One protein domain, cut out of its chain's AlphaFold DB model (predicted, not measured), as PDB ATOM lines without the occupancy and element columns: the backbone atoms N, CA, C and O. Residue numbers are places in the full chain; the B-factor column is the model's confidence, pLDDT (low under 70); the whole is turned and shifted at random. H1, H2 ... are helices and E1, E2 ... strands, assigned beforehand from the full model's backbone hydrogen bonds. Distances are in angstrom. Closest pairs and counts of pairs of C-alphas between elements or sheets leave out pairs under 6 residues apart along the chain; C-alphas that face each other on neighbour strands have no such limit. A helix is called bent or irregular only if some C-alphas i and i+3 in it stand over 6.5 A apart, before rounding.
ATOM      1  N   GLU A 361     -37.142 -10.957  48.358       98.19
ATOM      2  CA  GLU A 361     -36.663 -11.249  47.002       98.19
ATOM      3  C   GLU A 361     -37.814 -11.226  45.983       98.19
ATOM      4  O   GLU A 361     -37.716 -10.582  44.934       98.19
ATOM      5  N   ALA A 362     -38.930 -11.887  46.306       98.38
ATOM      6  CA  ALA A 362     -40.119 -11.900  45.461       98.38
ATOM      7  C   ALA A 362     -40.716 -10.494  45.288       98.38
ATOM      8  O   ALA A 362     -41.012 -10.102  44.159       98.38
ATOM      9  N   GLY A 363     -40.823  -9.722  46.373       98.50
ATOM     10  CA  GLY A 363     -41.308  -8.343  46.319       98.50
ATOM     11  C   GLY A 363     -40.399  -7.433  45.487       98.50
ATOM     12  O   GLY A 363     -40.882  -6.659  44.666       98.50
ATOM     13  N   VAL A 364     -39.075  -7.540  45.635       98.56
ATOM     14  CA  VAL A 364     -38.106  -6.776  44.824       98.56
ATOM     15  C   VAL A 364     -38.193  -7.171  43.349       98.56
ATOM     16  O   VAL A 364     -38.058  -6.317  42.469       98.56
ATOM     17  N   ASN A 365     -38.456  -8.447  43.053       98.50
ATOM     18  CA  ASN A 365     -38.713  -8.886  41.686       98.50
ATOM     19  C   ASN A 365     -39.976  -8.225  41.112       98.50
ATOM     20  O   ASN A 365     -39.913  -7.663  40.023       98.50
ATOM     21  N   GLU A 366     -41.095  -8.252  41.839       98.62
ATOM     22  CA  GLU A 366     -42.351  -7.610  41.421       98.62
ATOM     23  C   GLU A 366     -42.188  -6.093  41.254       98.62
ATOM     24  O   GLU A 366     -42.596  -5.529  40.239       98.62
ATOM     25  N   LEU A 367     -41.444  -5.443  42.155       98.75
ATOM     26  CA  LEU A 367     -41.075  -4.035  42.020       98.75
ATOM     27  C   LEU A 367     -40.304  -3.773  40.717       98.75
ATOM     28  O   LEU A 367     -40.560  -2.783  40.032       98.75
ATOM     29  N   GLY A 368     -39.391  -4.667  40.335       98.56
ATOM     30  CA  GLY A 368     -38.694  -4.601  39.051       98.56
ATOM     31  C   GLY A 368     -39.634  -4.679  37.841       98.56
ATOM     32  O   GLY A 368     -39.414  -3.979  36.848       98.56
ATOM     33  N   GLU A 369     -40.701  -5.481  37.913       98.38
ATOM     34  CA  GLU A 369     -41.721  -5.574  36.858       98.38
ATOM     35  C   GLU A 369     -42.512  -4.264  36.728       98.38
ATOM     36  O   GLU A 369     -42.630  -3.721  35.623       98.38
ATOM     37  N   GLU A 370     -42.972  -3.706  37.851       98.38
ATOM     38  CA  GLU A 370     -43.722  -2.446  37.891       98.38
ATOM     39  C   GLU A 370     -42.876  -1.261  37.395       98.38
ATOM     40  O   GLU A 370     -43.304  -0.481  36.538       98.38
ATOM     41  N   LEU A 371     -41.623  -1.152  37.848       98.31
ATOM     42  CA  LEU A 371     -40.714  -0.092  37.404       98.31
ATOM     43  C   LEU A 371     -40.336  -0.235  35.920       98.31
ATOM     44  O   LEU A 371     -40.225   0.769  35.208       98.31
ATOM     45  N   SER A 372     -40.209  -1.465  35.414       97.75
ATOM     46  CA  SER A 372     -39.984  -1.727  33.986       97.75
ATOM     47  C   SER A 372     -41.141  -1.242  33.106       97.75
ATOM     48  O   SER A 372     -40.917  -0.823  31.969       97.75
ATOM     49  N   ALA A 373     -42.377  -1.248  33.608       96.50
ATOM     50  CA  ALA A 373     -43.520  -0.718  32.867       96.50
ATOM     51  C   ALA A 373     -43.479   0.818  32.725       96.50
ATOM     52  O   ALA A 373     -44.034   1.370  31.769       96.50
ATOM     53  N   LEU A 374     -42.806   1.521  33.644       96.62
ATOM     54  CA  LEU A 374     -42.713   2.984  33.643       96.62
ATOM     55  C   LEU A 374     -41.669   3.528  32.668       96.62
ATOM     56  O   LEU A 374     -41.897   4.553  32.022       96.62
ATOM     57  N   ILE A 375     -40.525   2.858  32.541       95.88
ATOM     58  CA  ILE A 375     -39.358   3.381  31.810       95.88
ATOM     59  C   ILE A 375     -39.550   3.513  30.289       95.88
ATOM     60  O   ILE A 375     -38.759   4.196  29.631       95.88
ATOM     61  N   ASP A 376     -40.601   2.907  29.727       93.06
ATOM     62  CA  ASP A 376     -41.004   3.099  28.329       93.06
ATOM     63  C   ASP A 376     -41.419   4.557  28.039       93.06
ATOM     64  O   ASP A 376     -41.319   5.024  26.898       93.06
ATOM     65  N   ASP A 377     -41.864   5.303  29.059       96.06
ATOM     66  CA  ASP A 377     -42.067   6.749  28.983       96.06
ATOM     67  C   ASP A 377     -40.766   7.480  29.375       96.06
ATOM     68  O   ASP A 377     -40.360   7.435  30.539       96.06
ATOM     69  N   PRO A 378     -40.123   8.234  28.455       95.38
ATOM     70  CA  PRO A 378     -38.874   8.934  28.751       95.38
ATOM     71  C   PRO A 378     -38.954   9.905  29.933       95.38
ATOM     72  O   PRO A 378     -37.942  10.137  30.585       95.38
ATOM     73  N   SER A 379     -40.132  10.482  30.205       96.69
ATOM     74  CA  SER A 379     -40.311  11.365  31.362       96.69
ATOM     75  C   SER A 379     -40.278  10.591  32.676       96.69
ATOM     76  O   SER A 379     -39.614  11.024  33.605       96.69
ATOM     77  N   GLN A 380     -40.919   9.422  32.726       97.69
ATOM     78  CA  GLN A 380     -40.924   8.557  33.907       97.69
ATOM     79  C   GLN A 380     -39.545   7.943  34.146       97.69
ATOM     80  O   GLN A 380     -39.063   7.939  35.272       97.69
ATOM     81  N   ARG A 381     -38.862   7.508  33.077       96.19
ATOM     82  CA  ARG A 381     -37.469   7.051  33.160       96.19
ATOM     83  C   ARG A 381     -36.549   8.125  33.741       96.19
ATOM     84  O   ARG A 381     -35.723   7.810  34.588       96.19
ATOM     85  N   GLN A 382     -36.673   9.368  33.275       95.62
ATOM     86  CA  GLN A 382     -35.867  10.477  33.785       95.62
ATOM     87  C   GLN A 382     -36.156  10.734  35.269       95.62
ATOM     88  O   GLN A 382     -35.212  10.829  36.042       95.62
ATOM     89  N   THR A 383     -37.432  10.763  35.666       97.44
ATOM     90  CA  THR A 383     -37.828  10.891  37.075       97.44
ATOM     91  C   THR A 383     -37.235   9.771  37.931       97.44
ATOM     92  O   THR A 383     -36.671  10.055  38.975       97.44
ATOM     93  N   LEU A 384     -37.259   8.512  37.481       97.56
ATOM     94  CA  LEU A 384     -36.651   7.402  38.230       97.56
ATOM     95  C   LEU A 384     -35.139   7.578  38.435       97.56
ATOM     96  O   LEU A 384     -34.644   7.337  39.531       97.56
ATOM     97  N   VAL A 385     -34.408   8.021  37.409       96.06
ATOM     98  CA  VAL A 385     -32.966   8.306  37.536       96.06
ATOM     99  C   VAL A 385     -32.716   9.485  38.482       96.06
ATOM    100  O   VAL A 385     -31.753   9.461  39.244       96.06
ATOM    101  N   GLU A 386     -33.574  10.506  38.459       96.25
ATOM    102  CA  GLU A 386     -33.508  11.640  39.391       96.25
ATOM    103  C   GLU A 386     -33.709  11.182  40.841       96.25
ATOM    104  O   GLU A 386     -32.842  11.459  41.664       96.25
ATOM    105  N   LEU A 387     -34.743  10.382  41.124       96.81
ATOM    106  CA  LEU A 387     -34.985   9.817  42.459       96.81
ATOM    107  C   LEU A 387     -33.796   8.972  42.946       96.81
ATOM    108  O   LEU A 387     -33.342   9.116  44.078       96.81
ATOM    109  N   MET A 388     -33.219   8.130  42.078       96.25
ATOM    110  CA  MET A 388     -32.018   7.355  42.425       96.25
ATOM    111  C   MET A 388     -30.823   8.253  42.769       96.25
ATOM    112  O   MET A 388     -30.021   7.897  43.629       96.25
ATOM    113  N   ASN A 389     -30.681   9.406  42.111       94.12
ATOM    114  CA  ASN A 389     -29.602  10.359  42.373       94.12
ATOM    115  C   ASN A 389     -29.804  11.176  43.655       94.12
ATOM    116  O   ASN A 389     -28.810  11.621  44.229       94.12
ATOM    117  N   GLU A 390     -31.050  11.390  44.079       93.88
ATOM    118  CA  GLU A 390     -31.392  12.128  45.303       93.88
ATOM    119  C   GLU A 390     -31.052  11.342  46.567       93.88
ATOM    120  O   GLU A 390     -30.600  11.913  47.561       93.88
ATOM    121  N   ILE A 391     -31.172  10.018  46.502       93.12
ATOM    122  CA  ILE A 391     -30.705   9.137  47.567       93.12
ATOM    123  C   ILE A 391     -29.185   9.250  47.623       93.12
ATOM    124  O   ILE A 391     -28.511   9.286  46.596       93.12
ATOM    125  N   ARG A 392     -28.597   9.301  48.812       90.12
ATOM    126  CA  ARG A 392     -27.138   9.319  48.951       90.12
ATOM    127  C   ARG A 392     -26.580   7.900  48.771       90.12
ATOM    128  O   ARG A 392     -27.135   6.970  49.350       90.12
ATOM    129  N   PRO A 393     -25.499   7.695  47.997       91.19
ATOM    130  CA  PRO A 393     -24.861   6.390  47.945       91.19
ATOM    131  C   PRO A 393     -24.039   6.165  49.212       91.19
ATOM    132  O   PRO A 393     -23.453   7.109  49.756       91.19
ATOM    133  N   PHE A 394     -23.970   4.914  49.653       88.81
ATOM    134  CA  PHE A 394     -23.017   4.502  50.674       88.81
ATOM    135  C   PHE A 394     -21.599   4.782  50.184       88.81
ATOM    136  O   PHE A 394     -21.306   4.717  48.984       88.81
ATOM    137  N   SER A 395     -20.724   5.155  51.109       77.69
ATOM    138  CA  SER A 395     -19.361   5.553  50.778       77.69
ATOM    139  C   SER A 395     -18.604   4.364  50.179       77.69
ATOM    140  O   SER A 395     -18.796   3.222  50.582       77.69
ATOM    141  N   GLU A 396     -17.700   4.603  49.229       64.62
ATOM    142  CA  GLU A 396     -16.692   3.588  48.915       64.62
ATOM    143  C   GLU A 396     -15.576   3.709  49.949       64.62
ATOM    144  O   GLU A 396     -14.999   4.784  50.129       64.62
ATOM    145  N   GLY A 397     -15.259   2.621  50.651       54.16
ATOM    146  CA  GLY A 397     -14.068   2.584  51.490       54.16
ATOM    147  C   GLY A 397     -12.817   2.742  50.621       54.16
ATOM    148  O   GLY A 397     -12.449   1.820  49.900       54.16
ATOM    149  N   GLY A 398     -12.153   3.903  50.675       50.69
ATOM    150  CA  GLY A 398     -10.859   4.130  50.024       50.69
ATOM    151  C   GLY A 398     -10.772   5.391  49.160       50.69
ATOM    152  O   GLY A 398     -11.729   6.136  48.973       50.69
ATOM    153  N   PHE A 405     -16.204   4.822  38.718       74.75
ATOM    154  CA  PHE A 405     -17.606   5.104  39.013       74.75
ATOM    155  C   PHE A 405     -17.745   5.328  40.517       74.75
ATOM    156  O   PHE A 405     -17.062   4.654  41.283       74.75
ATOM    157  N   ALA A 406     -18.603   6.261  40.928       82.19
ATOM    158  CA  ALA A 406     -18.985   6.365  42.331       82.19
ATOM    159  C   ALA A 406     -19.719   5.091  42.790       82.19
ATOM    160  O   ALA A 406     -20.283   4.377  41.963       82.19
ATOM    161  N   SER A 407     -19.792   4.853  44.102       85.00
ATOM    162  CA  SER A 407     -20.682   3.815  44.633       85.00
ATOM    163  C   SER A 407     -22.109   4.057  44.152       85.00
ATOM    164  O   SER A 407     -22.602   5.190  44.149       85.00
ATOM    165  N   ALA A 408     -22.774   2.974  43.777       92.62
ATOM    166  CA  ALA A 408     -24.197   2.944  43.474       92.62
ATOM    167  C   ALA A 408     -24.968   2.062  44.467       92.62
ATOM    168  O   ALA A 408     -26.134   1.762  44.234       92.62
ATOM    169  N   ASN A 409     -24.342   1.666  45.580       94.00
ATOM    170  CA  ASN A 409     -25.047   1.000  46.667       94.00
ATOM    171  C   ASN A 409     -25.816   2.046  47.466       94.00
ATOM    172  O   ASN A 409     -25.241   3.028  47.940       94.00
ATOM    173  N   ARG A 410     -27.124   1.853  47.584       95.12
ATOM    174  CA  ARG A 410     -28.053   2.787  48.230       95.12
ATOM    175  C   ARG A 410     -29.024   2.015  49.103       95.12
ATOM    176  O   ARG A 410     -29.284   0.850  48.821       95.12
ATOM    177  N   ASP A 411     -29.543   2.653  50.143       96.25
ATOM    178  CA  ASP A 411     -30.508   2.022  51.044       96.25
ATOM    179  C   ASP A 411     -31.835   1.725  50.325       96.25
ATOM    180  O   ASP A 411     -32.391   2.590  49.640       96.25
ATOM    181  N   LEU A 412     -32.339   0.499  50.483       97.19
ATOM    182  CA  LEU A 412     -33.606   0.066  49.894       97.19
ATOM    183  C   LEU A 412     -34.799   0.809  50.505       97.19
ATOM    184  O   LEU A 412     -35.699   1.219  49.775       97.19
ATOM    185  N   GLY A 413     -34.805   1.015  51.822       96.25
ATOM    186  CA  GLY A 413     -35.881   1.709  52.531       96.25
ATOM    187  C   GLY A 413     -36.058   3.145  52.047       96.25
ATOM    188  O   GLY A 413     -37.176   3.549  51.723       96.25
ATOM    189  N   LEU A 414     -34.953   3.881  51.898       95.50
ATOM    190  CA  LEU A 414     -34.965   5.229  51.323       95.50
ATOM    191  C   LEU A 414     -35.521   5.235  49.898       95.50
ATOM    192  O   LEU A 414     -36.356   6.073  49.568       95.50
ATOM    193  N   PHE A 415     -35.123   4.274  49.058       97.56
ATOM    194  CA  PHE A 415     -35.655   4.186  47.698       97.56
ATOM    195  C   PHE A 415     -37.165   3.944  47.664       97.56
ATOM    196  O   PHE A 415     -37.873   4.601  46.902       97.56
ATOM    197  N   LEU A 416     -37.677   3.060  48.521       97.81
ATOM    198  CA  LEU A 416     -39.117   2.819  48.644       97.81
ATOM    199  C   LEU A 416     -39.870   4.076  49.107       97.81
ATOM    200  O   LEU A 416     -40.964   4.352  48.618       97.81
ATOM    201  N   THR A 417     -39.288   4.852  50.025       96.50
ATOM    202  CA  THR A 417     -39.845   6.138  50.476       96.50
ATOM    203  C   THR A 417     -39.919   7.155  49.338       96.50
ATOM    204  O   THR A 417     -40.976   7.753  49.130       96.50
ATOM    205  N   GLU A 418     -38.852   7.300  48.549       97.38
ATOM    206  CA  GLU A 418     -38.839   8.214  47.399       97.38
ATOM    207  C   GLU A 418     -39.838   7.796  46.309       97.38
ATOM    208  O   GLU A 418     -40.541   8.639  45.745       97.38
ATOM    209  N   LEU A 419     -39.982   6.491  46.051       98.19
ATOM    210  CA  LEU A 419     -41.001   5.981  45.129       98.19
ATOM    211  C   LEU A 419     -42.421   6.311  45.604       98.19
ATOM    212  O   LEU A 419     -43.225   6.826  44.824       98.19
ATOM    213  N   GLU A 420     -42.735   6.056  46.877       98.12
ATOM    214  CA  GLU A 420     -44.045   6.384  47.452       98.12
ATOM    215  C   GLU A 420     -44.327   7.891  47.373       98.12
ATOM    216  O   GLU A 420     -45.418   8.310  46.964       98.12
ATOM    217  N   GLN A 421     -43.335   8.722  47.709       97.75
ATOM    218  CA  GLN A 421     -43.453  10.171  47.625       97.75
ATOM    219  C   GLN A 421     -43.735  10.621  46.188       97.75
ATOM    220  O   GLN A 421     -44.691  11.375  45.974       97.75
ATOM    221  N   ALA A 422     -42.974  10.129  45.212       98.38
ATOM    222  CA  ALA A 422     -43.123  10.489  43.807       98.38
ATOM    223  C   ALA A 422     -44.465  10.028  43.210       98.38
ATOM    224  O   ALA A 422     -45.065  10.739  42.397       98.38
ATOM    225  N   VAL A 423     -44.990   8.872  43.630       98.44
ATOM    226  CA  VAL A 423     -46.344   8.439  43.250       98.44
ATOM    227  C   VAL A 423     -47.399   9.349  43.889       98.44
ATOM    228  O   VAL A 423     -48.309   9.830  43.206       98.44
ATOM    229  N   SER A 424     -47.264   9.659  45.182       98.06
ATOM    230  CA  SER A 424     -48.228  10.493  45.911       98.06
ATOM    231  C   SER A 424     -48.290  11.944  45.403       98.06
ATOM    232  O   SER A 424     -49.360  12.564  45.413       98.06
ATOM    233  N   SER A 425     -47.163  12.483  44.924       98.06
ATOM    234  CA  SER A 425     -47.054  13.818  44.329       98.06
ATOM    235  C   SER A 425     -47.525  13.858  42.867       98.06
ATOM    236  O   SER A 425     -47.830  14.936  42.344       98.06
ATOM    237  N   GLY A 426     -47.655  12.691  42.226       97.94
ATOM    238  CA  GLY A 426     -48.023  12.532  40.820       97.94
ATOM    239  C   GLY A 426     -46.861  12.727  39.841       97.94
ATOM    240  O   GLY A 426     -47.111  12.947  38.651       97.94
ATOM    241  N   GLU A 427     -45.619  12.681  40.322       98.19
ATOM    242  CA  GLU A 427     -44.402  12.677  39.501       98.19
ATOM    243  C   GLU A 427     -44.218  11.324  38.799       98.19
ATOM    244  O   GLU A 427     -43.981  11.277  37.584       98.19
ATOM    245  N   LEU A 428     -44.447  10.229  39.530       98.44
ATOM    246  CA  LEU A 428     -44.586   8.887  38.970       98.44
ATOM    247  C   LEU A 428     -46.058   8.528  38.752       98.44
ATOM    248  O   LEU A 428     -46.947   8.875  39.531       98.44
ATOM    249  N   ARG A 429     -46.330   7.846  37.640       97.88
ATOM    250  CA  ARG A 429     -47.668   7.371  37.291       97.88
ATOM    251  C   ARG A 429     -47.927   6.027  37.949       97.88
ATOM    252  O   ARG A 429     -47.171   5.095  37.740       97.88
ATOM    253  N   ASP A 430     -49.073   5.925  38.604       97.88
ATOM    254  CA  ASP A 430     -49.581   4.675  39.167       97.88
ATOM    255  C   ASP A 430     -51.116   4.639  39.012       97.88
ATOM    256  O   ASP A 430     -51.865   5.027  39.912       97.88
ATOM    257  N   PRO A 431     -51.629   4.372  37.795       96.69
ATOM    258  CA  PRO A 431     -53.041   4.574  37.477       96.69
ATOM    259  C   PRO A 431     -53.980   3.551  38.133       96.69
ATOM    260  O   PRO A 431     -55.165   3.852  38.310       96.69
ATOM    261  N   ASP A 432     -53.486   2.354  38.426       97.56
ATOM    262  CA  ASP A 432     -54.207   1.243  39.046       97.56
ATOM    263  C   ASP A 432     -53.779   0.960  40.490       97.56
ATOM    264  O   ASP A 432     -54.530   0.278  41.188       97.56
ATOM    265  N   GLY A 433     -52.692   1.569  40.968       98.12
ATOM    266  CA  GLY A 433     -52.227   1.446  42.347       98.12
ATOM    267  C   GLY A 433     -51.251   0.290  42.567       98.12
ATOM    268  O   GLY A 433     -50.906   0.041  43.721       98.12
ATOM    269  N   SER A 434     -50.843  -0.424  41.508       98.38
ATOM    270  CA  SER A 434     -49.980  -1.609  41.605       98.38
ATOM    271  C   SER A 434     -48.594  -1.259  42.131       98.38
ATOM    272  O   SER A 434     -48.069  -1.975  42.982       98.38
ATOM    273  N   LEU A 435     -48.024  -0.128  41.700       98.44
ATOM    274  CA  LEU A 435     -46.713   0.301  42.181       98.44
ATOM    275  C   LEU A 435     -46.771   0.659  43.669       98.44
ATOM    276  O   LEU A 435     -45.909   0.229  44.429       98.44
ATOM    277  N   SER A 436     -47.788   1.408  44.106       98.56
ATOM    278  CA  SER A 436     -47.961   1.749  45.525       98.56
ATOM    279  C   SER A 436     -48.175   0.511  46.400       98.56
ATOM    280  O   SER A 436     -47.634   0.446  47.503       98.56
ATOM    281  N   GLU A 437     -48.970  -0.455  45.926       98.56
ATOM    282  CA  GLU A 437     -49.201  -1.733  46.611       98.56
ATOM    283  C   GLU A 437     -47.885  -2.510  46.745       98.56
ATOM    284  O   GLU A 437     -47.485  -2.826  47.864       98.56
ATOM    285  N   THR A 438     -47.150  -2.674  45.644       98.69
ATOM    286  CA  THR A 438     -45.851  -3.365  45.615       98.69
ATOM    287  C   THR A 438     -44.818  -2.687  46.517       98.69
ATOM    288  O   THR A 438     -44.127  -3.355  47.278       98.69
ATOM    289  N   VAL A 439     -44.717  -1.351  46.499       98.62
ATOM    290  CA  VAL A 439     -43.816  -0.604  47.401       98.62
ATOM    291  C   VAL A 439     -44.145  -0.888  48.871       98.62
ATOM    292  O   VAL A 439     -43.230  -1.065  49.677       98.62
ATOM    293  N   GLY A 440     -45.434  -0.964  49.219       98.25
ATOM    294  CA  GLY A 440     -45.880  -1.347  50.558       98.25
ATOM    295  C   GLY A 440     -45.484  -2.777  50.925       98.25
ATOM    296  O   GLY A 440     -44.931  -2.995  52.000       98.25
ATOM    297  N   GLU A 441     -45.691  -3.732  50.020       98.50
ATOM    298  CA  GLU A 441     -45.341  -5.141  50.235       98.50
ATOM    299  C   GLU A 441     -43.829  -5.356  50.394       98.50
ATOM    300  O   GLU A 441     -43.406  -6.074  51.299       98.50
ATOM    301  N   VAL A 442     -42.999  -4.690  49.580       98.56
ATOM    302  CA  VAL A 442     -41.534  -4.742  49.733       98.56
ATOM    303  C   VAL A 442     -41.109  -4.151  51.072       98.56
ATOM    304  O   VAL A 442     -40.216  -4.692  51.718       98.56
ATOM    305  N   ARG A 443     -41.740  -3.057  51.515       98.12
ATOM    306  CA  ARG A 443     -41.425  -2.437  52.808       98.12
ATOM    307  C   ARG A 443     -41.777  -3.348  53.982       98.12
ATOM    308  O   ARG A 443     -40.970  -3.471  54.901       98.12
ATOM    309  N   ASP A 444     -42.942  -3.987  53.942       98.25
ATOM    310  CA  ASP A 444     -43.357  -4.943  54.970       98.25
ATOM    311  C   ASP A 444     -42.388  -6.140  55.005       98.25
ATOM    312  O   ASP A 444     -41.854  -6.469  56.063       98.25
ATOM    313  N   ALA A 445     -42.055  -6.712  53.841       98.50
ATOM    314  CA  ALA A 445     -41.089  -7.807  53.744       98.50
ATOM    315  C   ALA A 445     -39.678  -7.402  54.210       98.50
ATOM    316  O   ALA A 445     -38.984  -8.195  54.840       98.50
ATOM    317  N   LEU A 446     -39.250  -6.168  53.934       98.25
ATOM    318  CA  LEU A 446     -37.973  -5.635  54.406       98.25
ATOM    319  C   LEU A 446     -37.947  -5.512  55.933       98.25
ATOM    320  O   LEU A 446     -36.943  -5.858  56.545       98.25
ATOM    321  N   SER A 447     -39.048  -5.075  56.550       97.56
ATOM    322  CA  SER A 447     -39.165  -5.016  58.011       97.56
ATOM    323  C   SER A 447     -39.184  -6.400  58.662       97.56
ATOM    324  O   SER A 447     -38.711  -6.532  59.789       97.56
ATOM    325  N   ASP A 448     -39.736  -7.412  57.991       97.88
ATOM    326  CA  ASP A 448     -39.715  -8.796  58.475       97.88
ATOM    327  C   ASP A 448     -38.304  -9.399  58.362       97.88
ATOM    328  O   ASP A 448     -37.856 -10.107  59.262       97.88
ATOM    329  N   VAL A 449     -37.587  -9.089  57.277       98.38
ATOM    330  CA  VAL A 449     -36.197  -9.516  57.054       98.38
ATOM    331  C   VAL A 449     -35.220  -8.796  57.977       98.38
ATOM    332  O   VAL A 449     -34.245  -9.410  58.394       98.38
ATOM    333  N   VAL A 450     -35.452  -7.524  58.302       98.31
ATOM    334  CA  VAL A 450     -34.596  -6.715  59.184       98.31
ATOM    335  C   VAL A 450     -35.344  -6.407  60.485       98.31
ATOM    336  O   VAL A 450     -35.818  -5.286  60.683       98.31
ATOM    337  N   PRO A 451     -35.475  -7.384  61.404       97.00
ATOM    338  CA  PRO A 451     -36.220  -7.189  62.644       97.00
ATOM    339  C   PRO A 451     -35.575  -6.157  63.578       97.00
ATOM    340  O   PRO A 451     -36.259  -5.611  64.447       97.00
ATOM    341  N   GLN A 452     -34.265  -5.905  63.439       96.38
ATOM    342  CA  GLN A 452     -33.536  -4.920  64.233       96.38
ATOM    343  C   GLN A 452     -32.473  -4.189  63.418       96.38
ATOM    344  O   GLN A 452     -31.739  -4.787  62.629       96.38
ATOM    345  N   TYR A 453     -32.354  -2.889  63.681       95.25
ATOM    346  CA  TYR A 453     -31.452  -1.994  62.975       95.25
ATOM    347  C   TYR A 453     -30.871  -0.924  63.908       95.25
ATOM    348  O   TYR A 453     -31.560  -0.378  64.769       95.25
ATOM    349  N   HIS A 454     -29.591  -0.621  63.712       91.75
ATOM    350  CA  HIS A 454     -28.883   0.529  64.260       91.75
ATOM    351  C   HIS A 454     -28.534   1.481  63.117       91.75
ATOM    352  O   HIS A 454     -27.992   1.053  62.103       91.75
ATOM    353  N   GLY A 455     -28.805   2.767  63.321       86.50
ATOM    354  CA  GLY A 455     -28.603   3.856  62.357       86.50
ATOM    355  C   GLY A 455     -29.495   5.065  62.653       86.50
ATOM    356  O   GLY A 455     -29.182   6.187  62.260       86.50
ATOM    357  N   GLU A 456     -30.533   4.855  63.473       74.25
ATOM    358  CA  GLU A 456     -31.528   5.849  63.904       74.25
ATOM    359  C   GLU A 456     -30.994   7.104  64.610       74.25
ATOM    360  O   GLU A 456     -31.755   8.028  64.861       74.25
ATOM    361  N   ASN A 457     -29.709   7.163  64.962       61.72
ATOM    362  CA  ASN A 457     -29.138   8.297  65.696       61.72
ATOM    363  C   ASN A 457     -28.043   9.035  64.923       61.72
ATOM    364  O   ASN A 457     -27.301   9.830  65.504       61.72
ATOM    365  N   PHE A 458     -27.914   8.767  63.625       63.69
ATOM    366  CA  PHE A 458     -26.867   9.347  62.802       63.69
ATOM    367  C   PHE A 458     -27.457  10.136  61.643       63.69
ATOM    368  O   PHE A 458     -27.774   9.582  60.607       63.69
ATOM    369  N   GLY A 459     -27.557  11.459  61.770       67.31
ATOM    370  CA  GLY A 459     -27.843  12.361  60.646       67.31
ATOM    371  C   GLY A 459     -28.978  11.901  59.714       67.31
ATOM    372  O   GLY A 459     -30.138  11.938  60.087       67.31
ATOM    373  N   GLN A 460     -28.638  11.511  58.481       64.25
ATOM    374  CA  GLN A 460     -29.604  11.088  57.451       64.25
ATOM    375  C   GLN A 460     -29.946   9.576  57.495       64.25
ATOM    376  O   GLN A 460     -30.649   9.083  56.621       64.25
ATOM    377  N   TYR A 461     -29.370   8.822  58.437       75.88
ATOM    378  CA  TYR A 461     -29.490   7.364  58.544       75.88
ATOM    379  C   TYR A 461     -30.753   6.936  59.329       75.88
ATOM    380  O   TYR A 461     -31.032   5.741  59.415       75.88
ATOM    381  N   GLU A 462     -31.541   7.893  59.854       74.75
ATOM    382  CA  GLU A 462     -32.782   7.635  60.613       74.75
ATOM    383  C   GLU A 462     -33.917   7.038  59.779       74.75
ATOM    384  O   GLU A 462     -34.821   6.406  60.314       74.75
ATOM    385  N   GLU A 463     -33.864   7.234  58.465       81.25
ATOM    386  CA  GLU A 463     -34.885   6.770  57.525       81.25
ATOM    387  C   GLU A 463     -34.440   5.517  56.750       81.25
ATOM    388  O   GLU A 463     -35.156   5.036  55.872       81.25
ATOM    389  N   MET A 464     -33.251   4.988  57.057       90.44
ATOM    390  CA  MET A 464     -32.710   3.794  56.411       90.44
ATOM    391  C   MET A 464     -33.296   2.509  56.988       90.44
ATOM    392  O   MET A 464     -33.685   2.453  58.152       90.44
ATOM    393  N   ALA A 465     -33.307   1.461  56.168       93.06
ATOM    394  CA  ALA A 465     -33.846   0.152  56.527       93.06
ATOM    395  C   ALA A 465     -32.772  -0.940  56.681       93.06
ATOM    396  O   ALA A 465     -33.099  -2.099  56.919       93.06
ATOM    397  N   GLY A 466     -31.490  -0.590  56.538       94.06
ATOM    398  CA  GLY A 466     -30.370  -1.464  56.896       94.06
ATOM    399  C   GLY A 466     -29.931  -2.455  55.821       94.06
ATOM    400  O   GLY A 466     -28.968  -3.190  56.041       94.06
ATOM    401  N   LEU A 467     -30.569  -2.441  54.648       97.19
ATOM    402  CA  LEU A 467     -30.136  -3.202  53.478       97.19
ATOM    403  C   LEU A 467     -29.951  -2.297  52.265       97.19
ATOM    404  O   LEU A 467     -30.811  -1.488  51.915       97.19
ATOM    405  N   SER A 468     -28.819  -2.486  51.595       96.88
ATOM    406  CA  SER A 468     -28.459  -1.791  50.367       96.88
ATOM    407  C   SER A 468     -28.744  -2.616  49.115       96.88
ATOM    408  O   SER A 468     -28.743  -3.848  49.141       96.88
ATOM    409  N   LEU A 469     -28.926  -1.929  47.992       96.62
ATOM    410  CA  LEU A 469     -28.931  -2.526  46.659       96.62
ATOM    411  C   LEU A 469     -28.292  -1.595  45.628       96.62
ATOM    412  O   LEU A 469     -28.134  -0.394  45.865       96.62
ATOM    413  N   PHE A 470     -27.955  -2.152  44.467       96.56
ATOM    414  CA  PHE A 470     -27.405  -1.389  43.353       96.56
ATOM    415  C   PHE A 470     -28.485  -0.534  42.670       96.56
ATOM    416  O   PHE A 470     -29.378  -1.043  41.988       96.56
ATOM    417  N   LEU A 471     -28.360   0.783  42.826       96.81
ATOM    418  CA  LEU A 471     -29.182   1.823  42.213       96.81
ATOM    419  C   LEU A 471     -28.274   2.788  41.428       96.81
ATOM    420  O   LEU A 471     -27.685   3.706  42.018       96.81
ATOM    421  N   PRO A 472     -28.121   2.589  40.102       95.00
ATOM    422  CA  PRO A 472     -27.162   3.333  39.297       95.00
ATOM    423  C   PRO A 472     -27.481   4.829  39.294       95.00
ATOM    424  O   PRO A 472     -28.631   5.236  39.153       95.00
ATOM    425  N   ASN A 473     -26.440   5.654  39.390       91.44
ATOM    426  CA  ASN A 473     -26.568   7.093  39.174       91.44
ATOM    427  C   ASN A 473     -26.560   7.447  37.668       91.44
ATOM    428  O   ASN A 473     -26.445   6.580  36.792       91.44
ATOM    429  N   ASP A 474     -26.649   8.735  37.352       91.38
ATOM    430  CA  ASP A 474     -26.579   9.242  35.980       91.38
ATOM    431  C   ASP A 474     -25.291   8.834  35.240       91.38
ATOM    432  O   ASP A 474     -25.355   8.472  34.066       91.38
TER     433      ASP A 474
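This is residues 361 to 398 and 405 to 474 of the 606 residues of an uncharacterized protein of Candidatus Melainabacteria bacterium (UniProt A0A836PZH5). Look first for three helices that lie roughly side by side, with H4 packed on both H1 and H3 and running opposite to each; the fourth long helix, H2, packs at a steep tilt on a short part of H3. At the end where H3 begins, E1 and E3 form a small two-stranded ladder, while E2 and the short H5 lie in a loop of chain beyond H4 that comes back to E3. The printed part has 108 residues, with five named helices and three named strands in the order H1 H2 E1 H3 H4 E2 H5 E3; the sheet, E1 - E3, is antiparallel and the class is mostly helix. The whole is compact, with a radius of gyration of the C-alphas of 13.9 A and spans of 38 by 32 by 24 A.

Begin at H1, residues 361 to 374, and look from Gly 363 to Val 442 of H4, residues 434 to 449: these closest C-alphas are 5.0 A apart, and the helices touch at a shallow tilt of 24 degrees, opposite ways. H2, residues 378 to 390, is close to H1 but not clearly touching, with C-alphas 374 and 380 closest at 5.9 A. H2 touches H3, residues 412 to 425, with residues 387 to 388 alone, at a steep tilt of 47 degrees; the closest C-alphas, of Leu 387 and Glu 418, are 6.5 A apart. H3 and H4 form a helical hairpin at a shallow tilt of 26 degrees, closest at the C-alphas of Leu 416 and Val 439, 5.9 A. H1 and H3 are apart. E1, residues 409 to 411, is the antiparallel neighbour of E3, residues 468 to 470; N 410 and O 469 are 3.0 A apart, and N 469 and O 410 2.9 A, both within hydrogen-bond range. E2, residues 452 to 454, pairs with no named strand. H5, residues 459 to 463, is irregular, but only just: C-alphas 459 and 462 are 6.8 A apart. Every O i to N i+4 pair is within hydrogen-bond range in H2, H3 and H4; H1 has 9 of 10 and H5 0 of 1, with 0 of 2 for O i to N i+3.

Find C-alpha 361 at (-36.663, -11.249, 47.002); from there H1 runs 20.4 A to residue 374. H2 spans 18.4 A, H3 20.0 A and H4 22.2 A, from C-alpha 434 at (-49.980, -1.609, 41.605). E3 ends at C-alpha 470, (-27.405, -1.389, 43.353).

The C-alphas farthest apart are those of Gly 398 and Asp 432, 44.8 A. Residues 399 to 404 are cut out, with 13.0 A between C-alphas 398 and 405. Of the links printed whole, none is long. Confidence is under 70 at residues 396 to 398 and 457 to 460.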